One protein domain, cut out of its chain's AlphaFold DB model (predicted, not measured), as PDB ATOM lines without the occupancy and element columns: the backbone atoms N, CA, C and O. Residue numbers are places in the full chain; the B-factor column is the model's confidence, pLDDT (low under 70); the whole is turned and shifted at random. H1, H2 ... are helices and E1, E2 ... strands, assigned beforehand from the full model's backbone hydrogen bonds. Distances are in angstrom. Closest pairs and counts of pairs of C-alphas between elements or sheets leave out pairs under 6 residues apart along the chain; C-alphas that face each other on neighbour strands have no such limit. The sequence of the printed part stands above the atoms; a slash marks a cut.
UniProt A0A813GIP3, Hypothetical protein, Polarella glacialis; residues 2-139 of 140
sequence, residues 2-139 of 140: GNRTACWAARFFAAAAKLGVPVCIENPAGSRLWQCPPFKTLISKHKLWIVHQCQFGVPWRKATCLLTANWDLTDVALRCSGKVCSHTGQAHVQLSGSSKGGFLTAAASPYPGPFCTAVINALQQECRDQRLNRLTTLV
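Overview. This is residues 2 to 139 of the 140 residues of the protein "Hypothetical protein" of Polarella glacialis (UniProt A0A813GIP3). A small three-stranded sheet has H1 packed over one face, making two layers, with H2 and H3 grazing it; the long helix H6 runs past the sheet on the side away from H1, and residues 131 to 139 stick out. Residues 70 to 103 form a long stretch without named elements. The printed 138 residues, of mixed class, hold six named helices and three named strands in the order H1 E1 H2 H3 E2 H4 E3 H5 H6; the antiparallel sheet runs E1, E3, E2. It is elongated, 61 by 34 by 26 A, and only just loose, close to compact, with a radius of gyration of the C-alphas of 17.3 A.

Arrangement. Start at E3, residues 63 to 69, the inner strand: N 67 and O 25 of E1, residues 23 to 28, are 2.9 A apart, and N 49 of E2, residues 47 to 52, is 2.8 A from O 66, each within hydrogen-bond range. H1, residues 2 to 18, runs along E1 at 25 degrees on the local plane, at a height over the sheet of 9.5 A. H2, residues 32 to 35, and H3, residues 37 to 43, lie between E1 and E2 in a split strand-helix-strand unit, two strands running the same way with E3 between them; its crossover is right-handed. H1 touches H3 with residues 7 to 14 alone, the C-alphas of Ala 10 and Pro 38 closest at 6.2 A. H4, residues 53 to 56, touches H6, residues 113 to 137, at Phe 56 and Pro 114, their closest C-alphas, 5.6 A apart. H5, residues 104 to 108, touches no helix. Every O i to N i+4 pair is within range in H1, H3 and H6; H5 has 0 of 1, but 2 of 2 O i to N i+3 pairs, and H2 and H4 are too short for an i+4 pair.

Along the chain. Find C-alpha 2 at (149.423, 242.847, 242.543), where H1 begins its 24.6 A. E3 spans 19.8 A. H6 runs 36.7 A to C-alpha 137 at (117.987, 232.957, 217.087).

Size, cuts and confidence. Look to Lys 100 and Val 139 for the C-alphas farthest apart, 64.8 A. The printed part has no cut; the link from E3 to H5 is long. pLDDT is under 70 at residues 2, 98 to 101, 104 and 138 to 139.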
ATOM      1  N   GLY A   2     149.611 242.661 244.000       66.69
ATOM      2  CA  GLY A   2     149.423 242.847 242.543       66.69
ATOM      3  C   GLY A   2     149.192 241.581 241.697       66.69
ATOM      4  O   GLY A   2     148.279 241.554 240.878       66.69
ATOM      5  N   ASN A   3     149.935 240.495 241.939       81.56
ATOM      6  CA  ASN A   3     149.769 239.255 241.159       81.56
ATOM      7  C   ASN A   3     148.405 238.583 241.386       81.56
ATOM      8  O   ASN A   3     147.866 237.958 240.478       81.56
ATOM      9  N   ARG A   4     147.815 238.744 242.580       89.38
ATOM     10  CA  ARG A   4     146.485 238.197 242.883       89.38
ATOM     11  C   ARG A   4     145.396 238.942 242.116       89.38
ATOM     12  O   ARG A   4     144.551 238.291 241.508       89.38
ATOM     13  N   THR A   5     145.460 240.273 242.078       92.88
ATOM     14  CA  THR A   5     144.530 241.103 241.296       92.88
ATOM     15  C   THR A   5     144.626 240.792 239.805       92.88
ATOM     16  O   THR A   5     143.602 240.602 239.160       92.88
ATOM     17  N   ALA A   6     145.843 240.652 239.270       93.06
ATOM     18  CA  ALA A   6     146.063 240.279 237.873       93.06
ATOM     19  C   ALA A   6     145.452 238.904 237.532       93.06
ATOM     20  O   ALA A   6     144.740 238.769 236.538       93.06
ATOM     21  N   CYS A   7     145.672 237.889 238.378       94.81
ATOM     22  CA  CYS A   7     145.073 236.565 238.193       94.81
ATOM     23  C   CYS A   7     143.543 236.595 238.288       94.81
ATOM     24  O   CYS A   7     142.867 235.932 237.505       94.81
ATOM     25  N   TRP A   8     142.989 237.355 239.235       96.56
ATOM     26  CA  TRP A   8     141.543 237.518 239.358       96.56
ATOM     27  C   TRP A   8     140.951 238.196 238.119       96.56
ATOM     28  O   TRP A   8     139.998 237.672 237.551       96.56
ATOM     29  N   ALA A   9     141.560 239.286 237.643       97.44
ATOM     30  CA  ALA A   9     141.107 240.013 236.458       97.44
ATOM     31  C   ALA A   9     141.098 239.117 235.211       97.44
ATOM     32  O   ALA A   9     140.123 239.109 234.465       97.44
ATOM     33  N   ALA A  10     142.131 238.290 235.027       97.94
ATOM     34  CA  ALA A  10     142.174 237.331 233.928       97.94
ATOM     35  C   ALA A  10     141.071 236.257 234.029       97.94
ATOM     36  O   ALA A  10     140.467 235.889 233.022       97.94
ATOM     37  N   ARG A  11     140.774 235.767 235.241       98.00
ATOM     38  CA  ARG A  11     139.679 234.807 235.474       98.00
ATOM     39  C   ARG A  11     138.310 235.435 235.232       98.00
ATOM     40  O   ARG A  11     137.468 234.799 234.607       98.00
ATOM     41  N   PHE A  12     138.102 236.662 235.703       98.38
ATOM     42  CA  PHE A  12     136.876 237.420 235.468       98.38
ATOM     43  C   PHE A  12     136.654 237.642 233.970       98.38
ATOM     44  O   PHE A  12     135.592 237.310 233.452       98.38
ATOM     45  N   PHE A  13     137.690 238.101 233.262       98.56
ATOM     46  CA  PHE A  13     137.664 238.268 231.813       98.56
ATOM     47  C   PHE A  13     137.287 236.964 231.099       98.56
ATOM     48  O   PHE A  13     136.375 236.959 230.279       98.56
ATOM     49  N   ALA A  14     137.929 235.841 231.440       98.50
ATOM     50  CA  ALA A  14     137.628 234.546 230.826       98.50
ATOM     51  C   ALA A  14     136.178 234.091 231.073       98.50
ATOM     52  O   ALA A  14     135.547 233.527 230.180       98.50
ATOM     53  N   ALA A  15     135.646 234.332 232.276       98.50
ATOM     54  CA  ALA A  15     134.267 233.996 232.613       98.50
ATOM     55  C   ALA A  15     133.269 234.849 231.814       98.50
ATOM     56  O   ALA A  15     132.355 234.299 231.203       98.50
ATOM     57  N   ALA A  16     133.479 236.167 231.758       98.31
ATOM     58  CA  ALA A  16     132.659 237.079 230.962       98.31
ATOM     59  C   ALA A  16     132.711 236.726 229.466       98.31
ATOM     60  O   ALA A  16     131.668 236.599 228.825       98.31
ATOM     61  N   ALA A  17     133.910 236.450 228.943       98.12
ATOM     62  CA  ALA A  17     134.112 236.016 227.567       98.12
ATOM     63  C   ALA A  17     133.299 234.751 227.240       98.12
ATOM     64  O   ALA A  17     132.596 234.716 226.232       98.12
ATOM     65  N   LYS A  18     133.334 233.738 228.119       97.75
ATOM     66  CA  LYS A  18     132.573 232.487 227.958       97.75
ATOM     67  C   LYS A  18     131.055 232.703 227.977       97.75
ATOM     68  O   LYS A  18     130.334 231.964 227.317       97.75
ATOM     69  N   LEU A  19     130.573 233.688 228.730       96.31
ATOM     70  CA  LEU A  19     129.149 234.023 228.837       96.31
ATOM     71  C   LEU A  19     128.643 234.912 227.688       96.31
ATOM     72  O   LEU A  19     127.489 235.342 227.715       96.31
ATOM     73  N   GLY A  20     129.486 235.214 226.695       95.50
ATOM     74  CA  GLY A  20     129.123 236.117 225.604       95.50
ATOM     75  C   GLY A  20     128.964 237.570 226.058       95.50
ATOM     76  O   GLY A  20     128.287 238.334 225.386       95.50
ATOM     77  N   VAL A  21     129.524 237.947 227.215       96.44
ATOM     78  CA  VAL A  21     129.448 239.316 227.744       96.44
ATOM     79  C   VAL A  21     130.605 240.137 227.162       96.44
ATOM     80  O   VAL A  21     131.749 239.665 227.235       96.44
ATOM     81  N   PRO A  22     130.351 241.343 226.613       97.56
ATOM     82  CA  PRO A  22     131.398 242.283 226.227       97.56
ATOM     83  C   PRO A  22     132.299 242.606 227.418       97.56
ATOM     84  O   PRO A  22     131.829 243.039 228.472       97.56
ATOM     85  N   VAL A  23     133.605 242.389 227.278       98.00
ATOM     86  CA  VAL A  23     134.564 242.628 228.365       98.00
ATOM     87  C   VAL A  23     135.887 243.153 227.827       98.00
ATOM     88  O   VAL A  23     136.326 242.776 226.741       98.00
ATOM     89  N   CYS A  24     136.533 244.022 228.608       97.94
ATOM     90  CA  CYS A  24     137.811 244.637 228.277       97.94
ATOM     91  C   CYS A  24     138.756 244.646 229.490       97.94
ATOM     92  O   CYS A  24     138.327 244.920 230.612       97.94
ATOM     93  N   ILE A  25     140.046 244.381 229.261       97.81
ATOM     94  CA  ILE A  25     141.130 244.770 230.173       97.81
ATOM     95  C   ILE A  25     141.944 245.876 229.506       97.81
ATOM     96  O   ILE A  25     142.489 245.676 228.421       97.81
ATOM     97  N   GLU A  26     142.074 247.009 230.193       95.94
ATOM     98  CA  GLU A  26     142.898 248.145 229.781       95.94
ATOM     99  C   GLU A  26     144.192 248.204 230.602       95.94
ATOM    100  O   GLU A  26     144.206 247.906 231.799       95.94
ATOM    101  N   ASN A  27     145.297 248.546 229.940       95.50
ATOM    102  CA  ASN A  27     146.546 248.954 230.589       95.50
ATOM    103  C   ASN A  27     147.456 249.651 229.555       95.50
ATOM    104  O   ASN A  27     147.351 249.348 228.360       95.50
ATOM    105  N   PRO A  28     148.447 250.479 229.947       94.75
ATOM    106  CA  PRO A  28     149.445 250.984 229.013       94.75
ATOM    107  C   PRO A  28     150.140 249.856 228.246       94.75
ATOM    108  O   PRO A  28     150.402 248.781 228.792       94.75
ATOM    109  N   ALA A  29     150.484 250.106 226.982       95.69
ATOM    110  CA  ALA A  29     151.008 249.072 226.088       95.69
ATOM    111  C   ALA A  29     152.324 248.440 226.579       95.69
ATOM    112  O   ALA A  29     152.561 247.254 226.376       95.69
ATOM    113  N   GLY A  30     153.157 249.212 227.284       93.88
ATOM    114  CA  GLY A  30     154.409 248.735 227.884       93.88
ATOM    115  C   GLY A  30     154.256 248.024 229.236       93.88
ATOM    116  O   GLY A  30     155.262 247.700 229.863       93.88
ATOM    117  N   SER A  31     153.032 247.814 229.731       94.88
ATOM    118  CA  SER A  31     152.804 247.212 231.048       94.88
ATOM    119  C   SER A  31     153.324 245.773 231.129       94.88
ATOM    120  O   SER A  31     153.081 244.950 230.245       94.88
ATOM    121  N   ARG A  32     153.965 245.426 232.255       94.44
ATOM    122  CA  ARG A  32     154.364 244.038 232.563       94.44
ATOM    123  C   ARG A  32     153.166 243.095 232.693       94.44
ATOM    124  O   ARG A  32     153.352 241.889 232.559       94.44
ATOM    125  N   LEU A  33     151.950 243.621 232.889       95.75
ATOM    126  CA  LEU A  33     150.715 242.829 232.921       95.75
ATOM    127  C   LEU A  33     150.598 241.918 231.692       95.75
ATOM    128  O   LEU A  33     150.278 240.742 231.832       95.75
ATOM    129  N   TRP A  34     150.926 242.439 230.507       96.88
ATOM    130  CA  TRP A  34     150.812 241.719 229.235       96.88
ATOM    131  C   TRP A  34     151.797 240.554 229.101       96.88
ATOM    132  O   TRP A  34     151.608 239.661 228.280       96.88
ATOM    133  N   GLN A  35     152.850 240.546 229.919       95.25
ATOM    134  CA  GLN A  35     153.857 239.490 229.935       95.25
ATOM    135  C   GLN A  35     153.507 238.375 230.927       95.25
ATOM    136  O   GLN A  35     154.084 237.288 230.847       95.25
ATOM    137  N   CYS A  36     152.569 238.622 231.847       94.44
ATOM    138  CA  CYS A  36     152.140 237.637 232.828       94.44
ATOM    139  C   CYS A  36     151.489 236.427 232.129       94.44
ATOM    140  O   CYS A  36     150.654 236.620 231.239       94.44
ATOM    141  N   PRO A  37     151.789 235.184 232.560       95.38
ATOM    142  CA  PRO A  37     151.244 233.969 231.950       95.38
ATOM    143  C   PRO A  37     149.726 233.972 231.688       95.38
ATOM    144  O   PRO A  37     149.343 233.655 230.562       95.38
ATOM    145  N   PRO A  38     148.841 234.380 232.628       95.94
ATOM    146  CA  PRO A  38     147.402 234.375 232.356       95.94
ATOM    147  C   PRO A  38     147.002 235.324 231.217       95.94
ATOM    148  O   PRO A  38     146.124 234.986 230.432       95.94
ATOM    149  N   PHE A  39     147.666 236.474 231.074       97.50
ATOM    150  CA  PHE A  39     147.364 237.430 230.006       97.50
ATOM    151  C   PHE A  39     147.891 236.964 228.655       97.50
ATOM    152  O   PHE A  39     147.194 237.140 227.663       97.50
ATOM    153  N   LYS A  40     149.047 236.287 228.607       97.50
ATOM    154  CA  LYS A  40     149.519 235.638 227.372       97.50
ATOM    155  C   LYS A  40     148.499 234.622 226.846       97.50
ATOM    156  O   LYS A  40     148.193 234.634 225.659       97.50
ATOM    157  N   THR A  41     147.924 233.808 227.734       97.56
ATOM    158  CA  THR A  41     146.871 232.839 227.379       97.56
ATOM    159  C   THR A  41     145.585 233.506 226.892       97.56
ATOM    160  O   THR A  41     144.907 232.968 226.022       97.56
ATOM    161  N   LEU A  42     145.208 234.659 227.450       98.25
ATOM    162  CA  LEU A  42     144.038 235.397 226.971       98.25
ATOM    163  C   LEU A  42     144.309 236.069 225.620       98.25
ATOM    164  O   LEU A  42     143.478 235.973 224.724       98.25
ATOM    165  N   ILE A  43     145.479 236.687 225.445       98.25
ATOM    166  CA  ILE A  43     145.890 237.326 224.187       98.25
ATOM    167  C   ILE A  43     145.922 236.312 223.036       98.25
ATOM    168  O   ILE A  43     145.559 236.654 221.919       98.25
ATOM    169  N   SER A  44     146.288 235.050 223.287       97.94
ATOM    170  CA  SER A  44     146.262 234.020 222.240       97.94
ATOM    171  C   SER A  44     144.850 233.593 221.815       97.94
ATOM    172  O   SER A  44     144.713 232.858 220.842       97.94
ATOM    173  N   LYS A  45     143.805 233.983 222.556       98.00
ATOM    174  CA  LYS A  45     142.406 233.578 222.324       98.00
ATOM    175  C   LYS A  45     141.487 234.741 221.951       98.00
ATOM    176  O   LYS A  45     140.387 234.512 221.459       98.00
ATOM    177  N   HIS A  46     141.912 235.970 222.215       98.38
ATOM    178  CA  HIS A  46     141.077 237.166 222.170       98.38
ATOM    179  C   HIS A  46     141.808 238.320 221.477       98.38
ATOM    180  O   HIS A  46     143.001 238.233 221.190       98.38
ATOM    181  N   LYS A  47     141.094 239.404 221.162       97.88
ATOM    182  CA  LYS A  47     141.665 240.515 220.393       97.88
ATOM    183  C   LYS A  47     142.379 241.492 221.320       97.88
ATOM    184  O   LYS A  47     141.815 241.933 222.315       97.88
ATOM    185  N   LEU A  48     143.623 241.827 220.985       98.12
ATOM    186  CA  LEU A  48     144.395 242.869 221.654       98.12
ATOM    187  C   LEU A  48     144.527 244.070 220.717       98.12
ATOM    188  O   LEU A  48     145.181 243.985 219.678       98.12
ATOM    189  N   TRP A  49     143.935 245.189 221.109       98.06
ATOM    190  CA  TRP A  49     143.963 246.444 220.370       98.06
ATOM    191  C   TRP A  49     145.013 247.371 220.961       98.06
ATOM    192  O   TRP A  49     145.149 247.457 222.180       98.06
ATOM    193  N   ILE A  50     145.736 248.093 220.108       97.75
ATOM    194  CA  ILE A  50     146.651 249.153 220.538       97.75
ATOM    195  C   ILE A  50     146.070 250.478 220.076       97.75
ATOM    196  O   ILE A  50     145.917 250.693 218.877       97.75
ATOM    197  N   VAL A  51     145.822 251.372 221.025       97.25
ATOM    198  CA  VAL A  51     145.255 252.698 220.790       97.25
ATOM    199  C   VAL A  51     146.288 253.761 221.137       97.25
ATOM    200  O   VAL A  51     146.907 253.715 222.203       97.25
ATOM    201  N   HIS A  52     146.483 254.737 220.253       96.94
ATOM    202  CA  HIS A  52     147.279 255.926 220.549       96.94
ATOM    203  C   HIS A  52     146.354 257.091 220.894       96.94
ATOM    204  O   HIS A  52     145.659 257.612 220.027       96.94
ATOM    205  N   GLN A  53     146.393 257.547 222.147       95.50
ATOM    206  CA  GLN A  53     145.479 258.584 222.637       95.50
ATOM    207  C   GLN A  53     145.601 259.922 221.882       95.50
ATOM    208  O   GLN A  53     144.626 260.658 221.816       95.50
ATOM    209  N   CYS A  54     146.737 260.215 221.232       95.62
ATOM    210  CA  CYS A  54     146.884 261.406 220.381       95.62
ATOM    211  C   CYS A  54     145.897 261.458 219.202       95.62
ATOM    212  O   CYS A  54     145.611 262.537 218.694       95.62
ATOM    213  N   GLN A  55     145.341 260.316 218.786       97.38
ATOM    214  CA  GLN A  55     144.281 260.250 217.771       97.38
ATOM    215  C   GLN A  55     142.932 260.791 218.276       97.38
ATOM    216  O   GLN A  55     141.986 260.892 217.510       97.38
ATOM    217  N   PHE A  56     142.861 261.161 219.558       96.56
ATOM    218  CA  PHE A  56     141.690 261.716 220.234       96.56
ATOM    219  C   PHE A  56     141.950 263.142 220.747       96.56
ATOM    220  O   PHE A  56     141.356 263.573 221.735       96.56
ATOM    221  N   GLY A  57     142.869 263.864 220.098       93.62
ATOM    222  CA  GLY A  57     143.062 265.306 220.280       93.62
ATOM    223  C   GLY A  57     144.043 265.732 221.376       93.62
ATOM    224  O   GLY A  57     144.223 266.929 221.582       93.62
ATOM    225  N   VAL A  58     144.712 264.803 222.068       93.56
ATOM    226  CA  VAL A  58     145.761 265.168 223.042       93.56
ATOM    227  C   VAL A  58     147.135 265.338 222.379       93.56
ATOM    228  O   VAL A  58     147.463 264.602 221.444       93.56
ATOM    229  N   PRO A  59     147.988 266.263 222.867       92.81
ATOM    230  CA  PRO A  59     149.263 266.581 222.221       92.81
ATOM    231  C   PRO A  59     150.372 265.547 222.480       92.81
ATOM    232  O   PRO A  59     151.458 265.653 221.919       92.81
ATOM    233  N   TRP A  60     150.129 264.534 223.312       91.94
ATOM    234  CA  TRP A  60     151.084 263.469 223.626       91.94
ATOM    235  C   TRP A  60     150.641 262.122 223.060       91.94
ATOM    236  O   TRP A  60     149.456 261.801 222.985       91.94
ATOM    237  N   ARG A  61     151.612 261.263 222.740       93.00
ATOM    238  CA  ARG A  61     151.352 259.893 222.284       93.00
ATOM    239  C   ARG A  61     151.468 258.901 223.436       93.00
ATOM    240  O   ARG A  61     152.537 258.356 223.692       93.00
ATOM    241  N   LYS A  62     150.345 258.620 224.097       91.94
ATOM    242  CA  LYS A  62     150.232 257.502 225.046       91.94
ATOM    243  C   LYS A  62     149.639 256.288 224.340       91.94
ATOM    244  O   LYS A  62     148.568 256.391 223.745       91.94
ATOM    245  N   ALA A  63     150.345 255.162 224.397       94.81
ATOM    246  CA  ALA A  63     149.862 253.886 223.884       94.81
ATOM    247  C   ALA A  63     149.163 253.091 224.993       94.81
ATOM    248  O   ALA A  63     149.775 252.779 226.018       94.81
ATOM    249  N   THR A  64     147.906 252.736 224.754       95.12
ATOM    250  CA  THR A  64     147.074 251.903 225.625       95.12
ATOM    251  C   THR A  64     146.733 250.614 224.888       95.12
ATOM    252  O   THR A  64     146.381 250.646 223.710       95.12
ATOM    253  N   CYS A  65     146.848 249.483 225.576       97.81
ATOM    254  CA  CYS A  65     146.355 248.202 225.099       97.81
ATOM    255  C   CYS A  65     144.958 247.942 225.668       97.81
ATOM    256  O   CYS A  65     144.734 248.139 226.863       97.81
ATOM    257  N   LEU A  66     144.052 247.459 224.821       97.94
ATOM    258  CA  LEU A  66     142.711 247.007 225.184       97.94
ATOM    259  C   LEU A  66     142.586 245.544 224.763       97.94
ATOM    260  O   LEU A  66     142.583 245.239 223.576       97.94
ATOM    261  N   LEU A  67     142.540 244.625 225.719       98.56
ATOM    262  CA  LEU A  67     142.267 243.213 225.452       98.56
ATOM    263  C   LEU A  67     140.758 243.001 225.546       98.56
ATOM    264  O   LEU A  67     140.220 243.203 226.632       98.56
ATOM    265  N   THR A  68     140.090 242.588 224.467       98.44
ATOM    266  CA  THR A  68     138.627 242.440 224.437       98.44
ATOM    267  C   THR A  68     138.144 241.057 224.025       98.44
ATOM    268  O   THR A  68     138.782 240.349 223.243       98.44
ATOM    269  N   ALA A  69     136.980 240.681 224.555       98.25
ATOM    270  CA  ALA A  69     136.184 239.544 224.110       98.25
ATOM    271  C   ALA A  69     134.725 239.980 223.947       98.25
ATOM    272  O   ALA A  69     134.236 240.771 224.756       98.25
ATOM    273  N   ASN A  70     134.052 239.454 222.915       97.00
ATOM    274  CA  ASN A  70     132.668 239.800 222.558       97.00
ATOM    275  C   ASN A  70     132.454 241.318 222.444       97.00
ATOM    276  O   ASN A  70     131.453 241.839 222.923       97.00
ATOM    277  N   TRP A  71     133.471 242.025 221.948       96.88
ATOM    278  CA  TRP A  71     133.465 243.472 221.815       96.88
ATOM    279  C   TRP A  71     134.470 243.894 220.749       96.88
ATOM    280  O   TRP A  71     135.688 243.796 220.964       96.88
ATOM    281  N   ASP A  72     133.955 244.335 219.604       95.31
ATOM    282  CA  ASP A  72     134.762 244.913 218.534       95.31
ATOM    283  C   ASP A  72     135.132 246.377 218.834       95.31
ATOM    284  O   ASP A  72     134.302 247.191 219.236       95.31
ATOM    285  N   LEU A  73     136.411 246.702 218.651       96.75
ATOM    286  CA  LEU A  73     136.969 248.041 218.830       96.75
ATOM    287  C   LEU A  73     137.707 248.527 217.579       96.75
ATOM    288  O   LEU A  73     138.519 249.446 217.684       96.75
ATOM    289  N   THR A  74     137.443 247.941 216.411       95.50
ATOM    290  CA  THR A  74     138.096 248.303 215.143       95.50
ATOM    291  C   THR A  74     138.097 249.818 214.904       95.50
ATOM    292  O   THR A  74     139.163 250.393 214.683       95.50
ATOM    293  N   ASP A  75     136.955 250.488 215.087       93.69
ATOM    294  CA  ASP A  75     136.820 251.938 214.863       93.69
ATOM    295  C   ASP A  75     137.440 252.807 215.972       93.69
ATOM    296  O   ASP A  75     137.663 254.006 215.802       93.69
ATOM    297  N   VAL A  76     137.748 252.210 217.126       96.12
ATOM    298  CA  VAL A  76     138.375 252.886 218.273       96.12
ATOM    299  C   VAL A  76     139.890 252.659 218.291       96.12
ATOM    300  O   VAL A  76     140.634 253.457 218.867       96.12
ATOM    301  N   ALA A  77     140.379 251.592 217.656       95.88
ATOM    302  CA  ALA A  77     141.770 251.151 217.680       95.88
ATOM    303  C   ALA A  77     142.708 251.994 216.794       95.88
ATOM    304  O   ALA A  77     143.533 251.474 216.038       95.88
ATOM    305  N   LEU A  78     142.608 253.319 216.908       96.88
ATOM    306  CA  LEU A  78     143.342 254.281 216.100       96.88
ATOM    307  C   LEU A  78     144.817 254.344 216.505       96.88
ATOM    308  O   LEU A  78     145.176 254.500 217.679       96.88
ATOM    309  N   ARG A  79     145.697 254.277 215.501       97.06
ATOM    310  CA  ARG A  79     147.152 254.280 215.687       97.06
ATOM    311  C   ARG A  79     147.798 255.415 214.912       97.06
ATOM    312  O   ARG A  79     147.763 255.464 213.694       97.06
ATOM    313  N   CYS A  80     148.517 256.258 215.640       95.44
ATOM    314  CA  CYS A  80     149.508 257.158 215.064       95.44
ATOM    315  C   CYS A  80     150.823 256.441 214.712       95.44
ATOM    316  O   CYS A  80     151.362 255.700 215.542       95.44
ATOM    317  N   SER A  81     151.396 256.736 213.546       90.19
ATOM    318  CA  SER A  81     152.773 256.396 213.166       90.19
ATOM    319  C   SER A  81     153.647 257.661 213.120       90.19
ATOM    320  O   SER A  81     153.130 258.769 213.042       90.19
ATOM    321  N   GLY A  82     154.972 257.514 213.227       85.62
ATOM    322  CA  GLY A  82     155.914 258.633 213.075       85.62
ATOM    323  C   GLY A  82     156.153 259.512 214.315       85.62
ATOM    324  O   GLY A  82     155.647 259.252 215.413       85.62
ATOM    325  N   LYS A  83     157.005 260.533 214.121       84.69
ATOM    326  CA  LYS A  83     157.369 261.552 215.128       84.69
ATOM    327  C   LYS A  83     156.317 262.665 215.230       84.69
ATOM    328  O   LYS A  83     156.081 263.185 216.318       84.69
ATOM    329  N   VAL A  84     155.669 262.972 214.109       93.38
ATOM    330  CA  VAL A  84     154.552 263.915 213.987       93.38
ATOM    331  C   VAL A  84     153.237 263.147 214.094       93.38
ATOM    332  O   VAL A  84     153.137 262.023 213.608       93.38
ATOM    333  N   CYS A  85     152.248 263.728 214.766       95.50
ATOM    334  CA  CYS A  85     150.934 263.131 214.933       95.50
ATOM    335  C   CYS A  85     150.188 263.061 213.595       95.50
ATOM    336  O   CYS A  85     149.968 264.088 212.960       95.50
ATOM    337  N   SER A  86     149.723 261.873 213.204       95.75
ATOM    338  CA  SER A  86     148.921 261.675 211.986       95.75
ATOM    339  C   SER A  86     147.520 262.288 212.058       95.75
ATOM    340  O   SER A  86     146.877 262.434 211.028       95.75
ATOM    341  N   HIS A  87     147.038 262.630 213.258       94.00
ATOM    342  CA  HIS A  87     145.727 263.254 213.450       94.00
ATOM    343  C   HIS A  87     145.806 264.786 213.445       94.00
ATOM    344  O   HIS A  87     144.965 265.437 212.840       94.00
ATOM    345  N   THR A  88     146.818 265.369 214.099       91.81
ATOM    346  CA  THR A  88     146.912 266.830 214.281       91.81
ATOM    347  C   THR A  88     147.964 267.507 213.404       91.81
ATOM    348  O   THR A  88     147.998 268.732 213.334       91.81
ATOM    349  N   GLY A  89     148.879 266.747 212.790       93.31
ATOM    350  CA  GLY A  89     150.028 267.294 212.061       93.31
ATOM    351  C   GLY A  89     151.102 267.938 212.950       93.31
ATOM    352  O   GLY A  89     152.063 268.496 212.432       93.31
ATOM    353  N   GLN A  90     150.972 267.860 214.280       93.06
ATOM    354  CA  GLN A  90     151.905 268.466 215.238       93.06
ATOM    355  C   GLN A  90     152.887 267.443 215.814       93.06
ATOM    356  O   GLN A  90     152.574 266.256 215.936       93.06
ATOM    357  N   ALA A  91     154.081 267.891 216.202       94.19
ATOM    358  CA  ALA A  91     155.023 267.054 216.942       94.19
ATOM    359  C   ALA A  91     154.435 266.642 218.305       94.19
ATOM    360  O   ALA A  91     153.787 267.443 218.978       94.19
ATOM    361  N   HIS A  92     154.666 265.395 218.725       93.69
ATOM    362  CA  HIS A  92     154.183 264.934 220.027       93.69
ATOM    363  C   HIS A  92     154.963 265.575 221.179       93.69
ATOM    364  O   HIS A  92     156.194 265.580 221.185       93.69
ATOM    365  N   VAL A  93     154.240 266.015 222.206       90.62
ATOM    366  CA  VAL A  93     154.816 266.476 223.469       90.62
ATOM    367  C   VAL A  93     155.294 265.273 224.282       90.62
ATOM    368  O   VAL A  93     154.545 264.318 224.514       90.62
ATOM    369  N   GLN A  94     156.546 265.325 224.739       85.44
ATOM    370  CA  GLN A  94     157.117 264.314 225.622       85.44
ATOM    371  C   GLN A  94     156.698 264.583 227.073       85.44
ATOM    372  O   GLN A  94     157.064 265.594 227.664       85.44
ATOM    373  N   LEU A  95     155.952 263.652 227.667       80.06
ATOM    374  CA  LEU A  95     155.497 263.740 229.059       80.06
ATOM    375  C   LEU A  95     156.497 263.095 230.023       80.06
ATOM    376  O   LEU A  95     156.194 262.097 230.673       80.06
ATOM    377  N   SER A  96     157.707 263.640 230.099       75.69
ATOM    378  CA  SER A  96     158.740 263.176 231.032       75.69
ATOM    379  C   SER A  96     159.230 264.311 231.920       75.69
ATOM    380  O   SER A  96     159.472 265.406 231.421       75.69
ATOM    381  N   GLY A  97     159.454 264.023 233.202       72.75
ATOM    382  CA  GLY A  97     160.009 264.968 234.172       72.75
ATOM    383  C   GLY A  97     158.963 265.634 235.068       72.75
ATOM    384  O   GLY A  97     157.780 265.281 235.072       72.75
ATOM    385  N   SER A  98     159.432 266.594 235.857       63.56
ATOM    386  CA  SER A  98     158.651 267.377 236.815       63.56
ATOM    387  C   SER A  98     158.803 268.865 236.515       63.56
ATOM    388  O   SER A  98     159.915 269.331 236.274       63.56
ATOM    389  N   SER A  99     157.705 269.617 236.554       66.75
ATOM    390  CA  SER A  99     157.732 271.084 236.567       66.75
ATOM    391  C   SER A  99     157.460 271.596 237.987       66.75
ATOM    392  O   SER A  99     157.125 270.812 238.877       66.75
ATOM    393  N   LYS A 100     157.561 272.916 238.214       65.50
ATOM    394  CA  LYS A 100     157.268 273.558 239.515       65.50
ATOM    395  C   LYS A 100     155.851 273.265 240.069       65.50
ATOM    396  O   LYS A 100     155.586 273.626 241.207       65.50
ATOM    397  N   GLY A 101     154.970 272.608 239.300       63.78
ATOM    398  CA  GLY A 101     153.613 272.204 239.697       63.78
ATOM    399  C   GLY A 101     153.340 270.689 239.734       63.78
ATOM    400  O   GLY A 101     152.179 270.308 239.838       63.78
ATOM    401  N   GLY A 102     154.358 269.820 239.632       72.06
ATOM    402  CA  GLY A 102     154.205 268.357 239.735       72.06
ATOM    403  C   GLY A 102     154.785 267.569 238.555       72.06
ATOM    404  O   GLY A 102     155.450 268.117 237.674       72.06
ATOM    405  N   PHE A 103     154.560 266.251 238.537       74.75
ATOM    406  CA  PHE A 103     154.990 265.398 237.426       74.75
ATOM    407  C   PHE A 103     154.188 265.715 236.161       74.75
ATOM    408  O   PHE A 103     152.959 265.679 236.181       74.75
ATOM    409  N   LEU A 104     154.870 265.941 235.035       69.25
ATOM    410  CA  LEU A 104     154.217 266.195 233.742       69.25
ATOM    411  C   LEU A 104     153.348 265.009 233.285       69.25
ATOM    412  O   LEU A 104     152.408 265.175 232.512       69.25
ATOM    413  N   THR A 105     153.609 263.813 233.817       71.81
ATOM    414  CA  THR A 105     152.793 262.611 233.604       71.81
ATOM    415  C   THR A 105     151.394 262.707 234.212       71.81
ATOM    416  O   THR A 105     150.514 261.965 233.781       71.81
ATOM    417  N   ALA A 106     151.154 263.615 235.167       73.25
ATOM    418  CA  ALA A 106     149.832 263.824 235.756       73.25
ATOM    419  C   ALA A 106     148.798 264.251 234.699       73.25
ATOM    420  O   ALA A 106     147.655 263.802 234.744       73.25
ATOM    421  N   ALA A 107     149.220 265.024 233.691       72.69
ATOM    422  CA  ALA A 107     148.361 265.453 232.586       72.69
ATOM    423  C   ALA A 107     147.841 264.283 231.726       72.69
ATOM    424  O   ALA A 107     146.772 264.389 231.133       72.69
ATOM    425  N   ALA A 108     148.555 263.152 231.693       76.75
ATOM    426  CA  ALA A 108     148.141 261.934 230.988       76.75
ATOM    427  C   ALA A 108     147.496 260.877 231.898       76.75
ATOM    428  O   ALA A 108     147.351 259.716 231.492       76.75
ATOM    429  N   SER A 109     147.155 261.256 233.131       79.62
ATOM    430  CA  SER A 109     146.345 260.432 234.022       79.62
ATOM    431  C   SER A 109     144.902 260.291 233.511       79.62
ATOM    432  O   SER A 109     144.465 259.151 233.339       79.62
ATOM    433  N   PRO A 110     144.171 261.384 233.185       88.25
ATOM    434  CA  PRO A 110     142.836 261.258 232.613       88.25
ATOM    435  C   PRO A 110     142.884 260.767 231.163       88.25
ATOM    436  O   PRO A 110     143.779 261.107 230.385       88.25
ATOM    437  N   TYR A 111     141.868 259.993 230.791       91.75
ATOM    438  CA  TYR A 111     141.606 259.660 229.397       91.75
ATOM    439  C   TYR A 111     141.055 260.881 228.647       91.75
ATOM    440  O   TYR A 111     140.266 261.636 229.221       91.75
ATOM    441  N   PRO A 112     141.416 261.077 227.364       94.44
ATOM    442  CA  PRO A 112     140.782 262.094 226.538       94.44
ATOM    443  C   PRO A 112     139.268 261.864 226.488       94.44
ATOM    444  O   PRO A 112     138.827 260.746 226.226       94.44
ATOM    445  N   GLY A 113     138.471 262.918 226.672       96.44
ATOM    446  CA  GLY A 113     137.008 262.839 226.558       96.44
ATOM    447  C   GLY A 113     136.537 262.157 225.263       96.44
ATOM    448  O   GLY A 113     135.758 261.207 225.347       96.44
ATOM    449  N   PRO A 114     137.066 262.532 224.078       97.00
ATOM    450  CA  PRO A 114     136.706 261.876 222.820       97.00
ATOM    451  C   PRO A 114     137.038 260.377 222.777       97.00
ATOM    452  O   PRO A 114     136.298 259.611 222.165       97.00
ATOM    453  N   PHE A 115     138.108 259.937 223.452       96.56
ATOM    454  CA  PHE A 115     138.441 258.513 223.557       96.56
ATOM    455  C   PHE A 115     137.395 257.761 224.385       96.56
ATOM    456  O   PHE A 115     136.901 256.723 223.948       96.56
ATOM    457  N   CYS A 116     136.993 258.308 225.535       96.50
ATOM    458  CA  CYS A 116     135.926 257.729 226.354       96.50
ATOM    459  C   CYS A 116     134.608 257.626 225.578       96.50
ATOM    460  O   CYS A 116     133.971 256.573 225.592       96.50
ATOM    461  N   THR A 117     134.222 258.690 224.867       97.75
ATOM    462  CA  THR A 117     133.010 258.702 224.037       97.75
ATOM    463  C   THR A 117     133.063 257.628 222.953       97.75
ATOM    464  O   THR A 117     132.100 256.885 222.788       97.75
ATOM    465  N   ALA A 118     134.196 257.488 222.256       97.38
ATOM    466  CA  ALA A 118     134.368 256.468 221.224       97.38
ATOM    467  C   ALA A 118     134.231 255.042 221.787       97.38
ATOM    468  O   ALA A 118     133.509 254.223 221.221       97.38
ATOM    469  N   VAL A 119     134.855 254.759 222.937       96.75
ATOM    470  CA  VAL A 119     134.742 253.456 223.618       96.75
ATOM    471  C   VAL A 119     133.298 253.168 224.037       96.75
ATOM    472  O   VAL A 119     132.801 252.071 223.799       96.75
ATOM    473  N   ILE A 120     132.602 254.139 224.639       96.56
ATOM    474  CA  ILE A 120     131.208 253.962 225.079       96.56
ATOM    475  C   ILE A 120     130.286 253.708 223.884       96.56
ATOM    476  O   ILE A 120     129.453 252.807 223.948       96.56
ATOM    477  N   ASN A 121     130.453 254.453 222.790       97.44
ATOM    478  CA  ASN A 121     129.654 254.259 221.581       97.44
ATOM    479  C   ASN A 121     129.869 252.861 220.986       97.44
ATOM    480  O   ASN A 121     128.894 252.191 220.651       97.44
ATOM    481  N   ALA A 122     131.120 252.388 220.930       97.00
ATOM    482  CA  ALA A 122     131.428 251.034 220.475       97.00
ATOM    483  C   ALA A 122     130.778 249.965 221.371       97.00
ATOM    484  O   ALA A 122     130.205 249.003 220.868       97.00
ATOM    485  N   LEU A 123     130.798 250.146 222.699       96.50
ATOM    486  CA  LEU A 123     130.123 249.227 223.627       96.50
ATOM    487  C   LEU A 123     128.609 249.204 223.418       96.50
ATOM    488  O   LEU A 123     127.986 248.146 223.437       96.50
ATOM    489  N   GLN A 124     128.000 250.379 223.256       96.50
ATOM    490  CA  GLN A 124     126.561 250.491 223.029       96.50
ATOM    491  C   GLN A 124     126.149 249.795 221.734       96.50
ATOM    492  O   GLN A 124     125.113 249.130 221.720       96.50
ATOM    493  N   GLN A 125     126.950 249.937 220.677       95.19
ATOM    494  CA  GLN A 125     126.712 249.272 219.404       95.19
ATOM    495  C   GLN A 125     126.786 247.749 219.557       95.19
ATOM    496  O   GLN A 125     125.809 247.067 219.265       95.19
ATOM    497  N   GLU A 126     127.860 247.230 220.153       95.25
ATOM    498  CA  GLU A 126     128.020 245.794 220.416       95.25
ATOM    499  C   GLU A 126     126.848 245.220 221.235       95.25
ATOM    500  O   GLU A 126     126.269 244.190 220.891       95.25
ATOM    501  N   CYS A 127     126.429 245.911 222.300       94.00
ATOM    502  CA  CYS A 127     125.287 245.493 223.114       94.00
ATOM    503  C   CYS A 127     123.973 245.447 222.316       94.00
ATOM    504  O   CYS A 127     123.132 244.575 222.563       94.00
ATOM    505  N   ARG A 128     123.764 246.382 221.378       94.12
ATOM    506  CA  ARG A 128     122.594 246.365 220.486       94.12
ATOM    507  C   ARG A 128     122.655 245.170 219.544       94.12
ATOM    508  O   ARG A 128     121.670 244.441 219.455       94.12
ATOM    509  N   ASP A 129     123.803 244.930 218.923       92.56
ATOM    510  CA  ASP A 129     123.983 243.853 217.948       92.56
ATOM    511  C   ASP A 129     123.807 242.475 218.596       92.56
ATOM    512  O   ASP A 129     123.057 241.632 218.100       92.56
ATOM    513  N   GLN A 130     124.378 242.263 219.784       91.38
ATOM    514  CA  GLN A 130     124.176 241.030 220.549       91.38
ATOM    515  C   GLN A 130     122.717 240.814 220.959       91.38
ATOM    516  O   GLN A 130     122.240 239.676 220.972       91.38
ATOM    517  N   ARG A 131     121.990 241.887 221.296       90.25
ATOM    518  CA  ARG A 131     120.558 241.800 221.611       90.25
ATOM    519  C   ARG A 131     119.746 241.400 220.382       90.25
ATOM    520  O   ARG A 131     118.883 240.534 220.506       90.25
ATOM    521  N   LEU A 132     120.015 242.013 219.231       88.62
ATOM    522  CA  LEU A 132     119.336 241.691 217.975       88.62
ATOM    523  C   LEU A 132     119.587 240.233 217.578       88.62
ATOM    524  O   LEU A 132     118.629 239.496 217.366       88.62
ATOM    525  N   ASN A 133     120.844 239.784 217.616       86.75
ATOM    526  CA  ASN A 133     121.212 238.406 217.287       86.75
ATOM    527  C   ASN A 133     120.485 237.378 218.167       86.75
ATOM    528  O   ASN A 133     119.986 236.379 217.658       86.75
ATOM    529  N   ARG A 134     120.352 237.640 219.477       84.69
ATOM    530  CA  ARG A 134     119.591 236.760 220.386       84.69
ATOM    531  C   ARG A 134     118.108 236.678 220.032       84.69
ATOM    532  O   ARG A 134     117.528 235.609 220.176       84.69
ATOM    533  N   LEU A 135     117.492 237.782 219.604       81.50
ATOM    534  CA  LEU A 135     116.089 237.778 219.184       81.50
ATOM    535  C   LEU A 135     115.906 236.972 217.897       81.50
ATOM    536  O   LEU A 135     114.963 236.198 217.806       81.50
ATOM    537  N   THR A 136     116.825 237.098 216.940       78.62
ATOM    538  CA  THR A 136     116.762 236.347 215.680       78.62
ATOM    539  C   THR A 136     116.896 234.840 215.901       78.62
ATOM    540  O   THR A 136     116.112 234.087 215.337       78.62
ATOM    541  N   THR A 137     117.809 234.391 216.772       75.31
ATOM    542  CA  THR A 137     117.987 232.957 217.087       75.31
ATOM    543  C   THR A 137     116.768 232.320 217.765       75.31
ATOM    544  O   THR A 137     116.622 231.108 217.721       75.31
ATOM    545  N   LEU A 138     115.894 233.101 218.405       69.00
ATOM    546  CA  LEU A 138     114.677 232.583 219.048       69.00
ATOM    547  C   LEU A 138     113.491 232.440 218.084       69.00
ATOM    548  O   LEU A 138     112.480 231.848 218.456       69.00
ATOM    549  N   VAL A 139     113.585 233.019 216.884       67.31
ATOM    550  CA  VAL A 139     112.506 233.047 215.880       67.31
ATOM    551  C   VAL A 139     112.758 232.034 214.747       67.31
ATOM    552  O   VAL A 139     111.881 231.815 213.916       67.31
TER     553      VAL A 139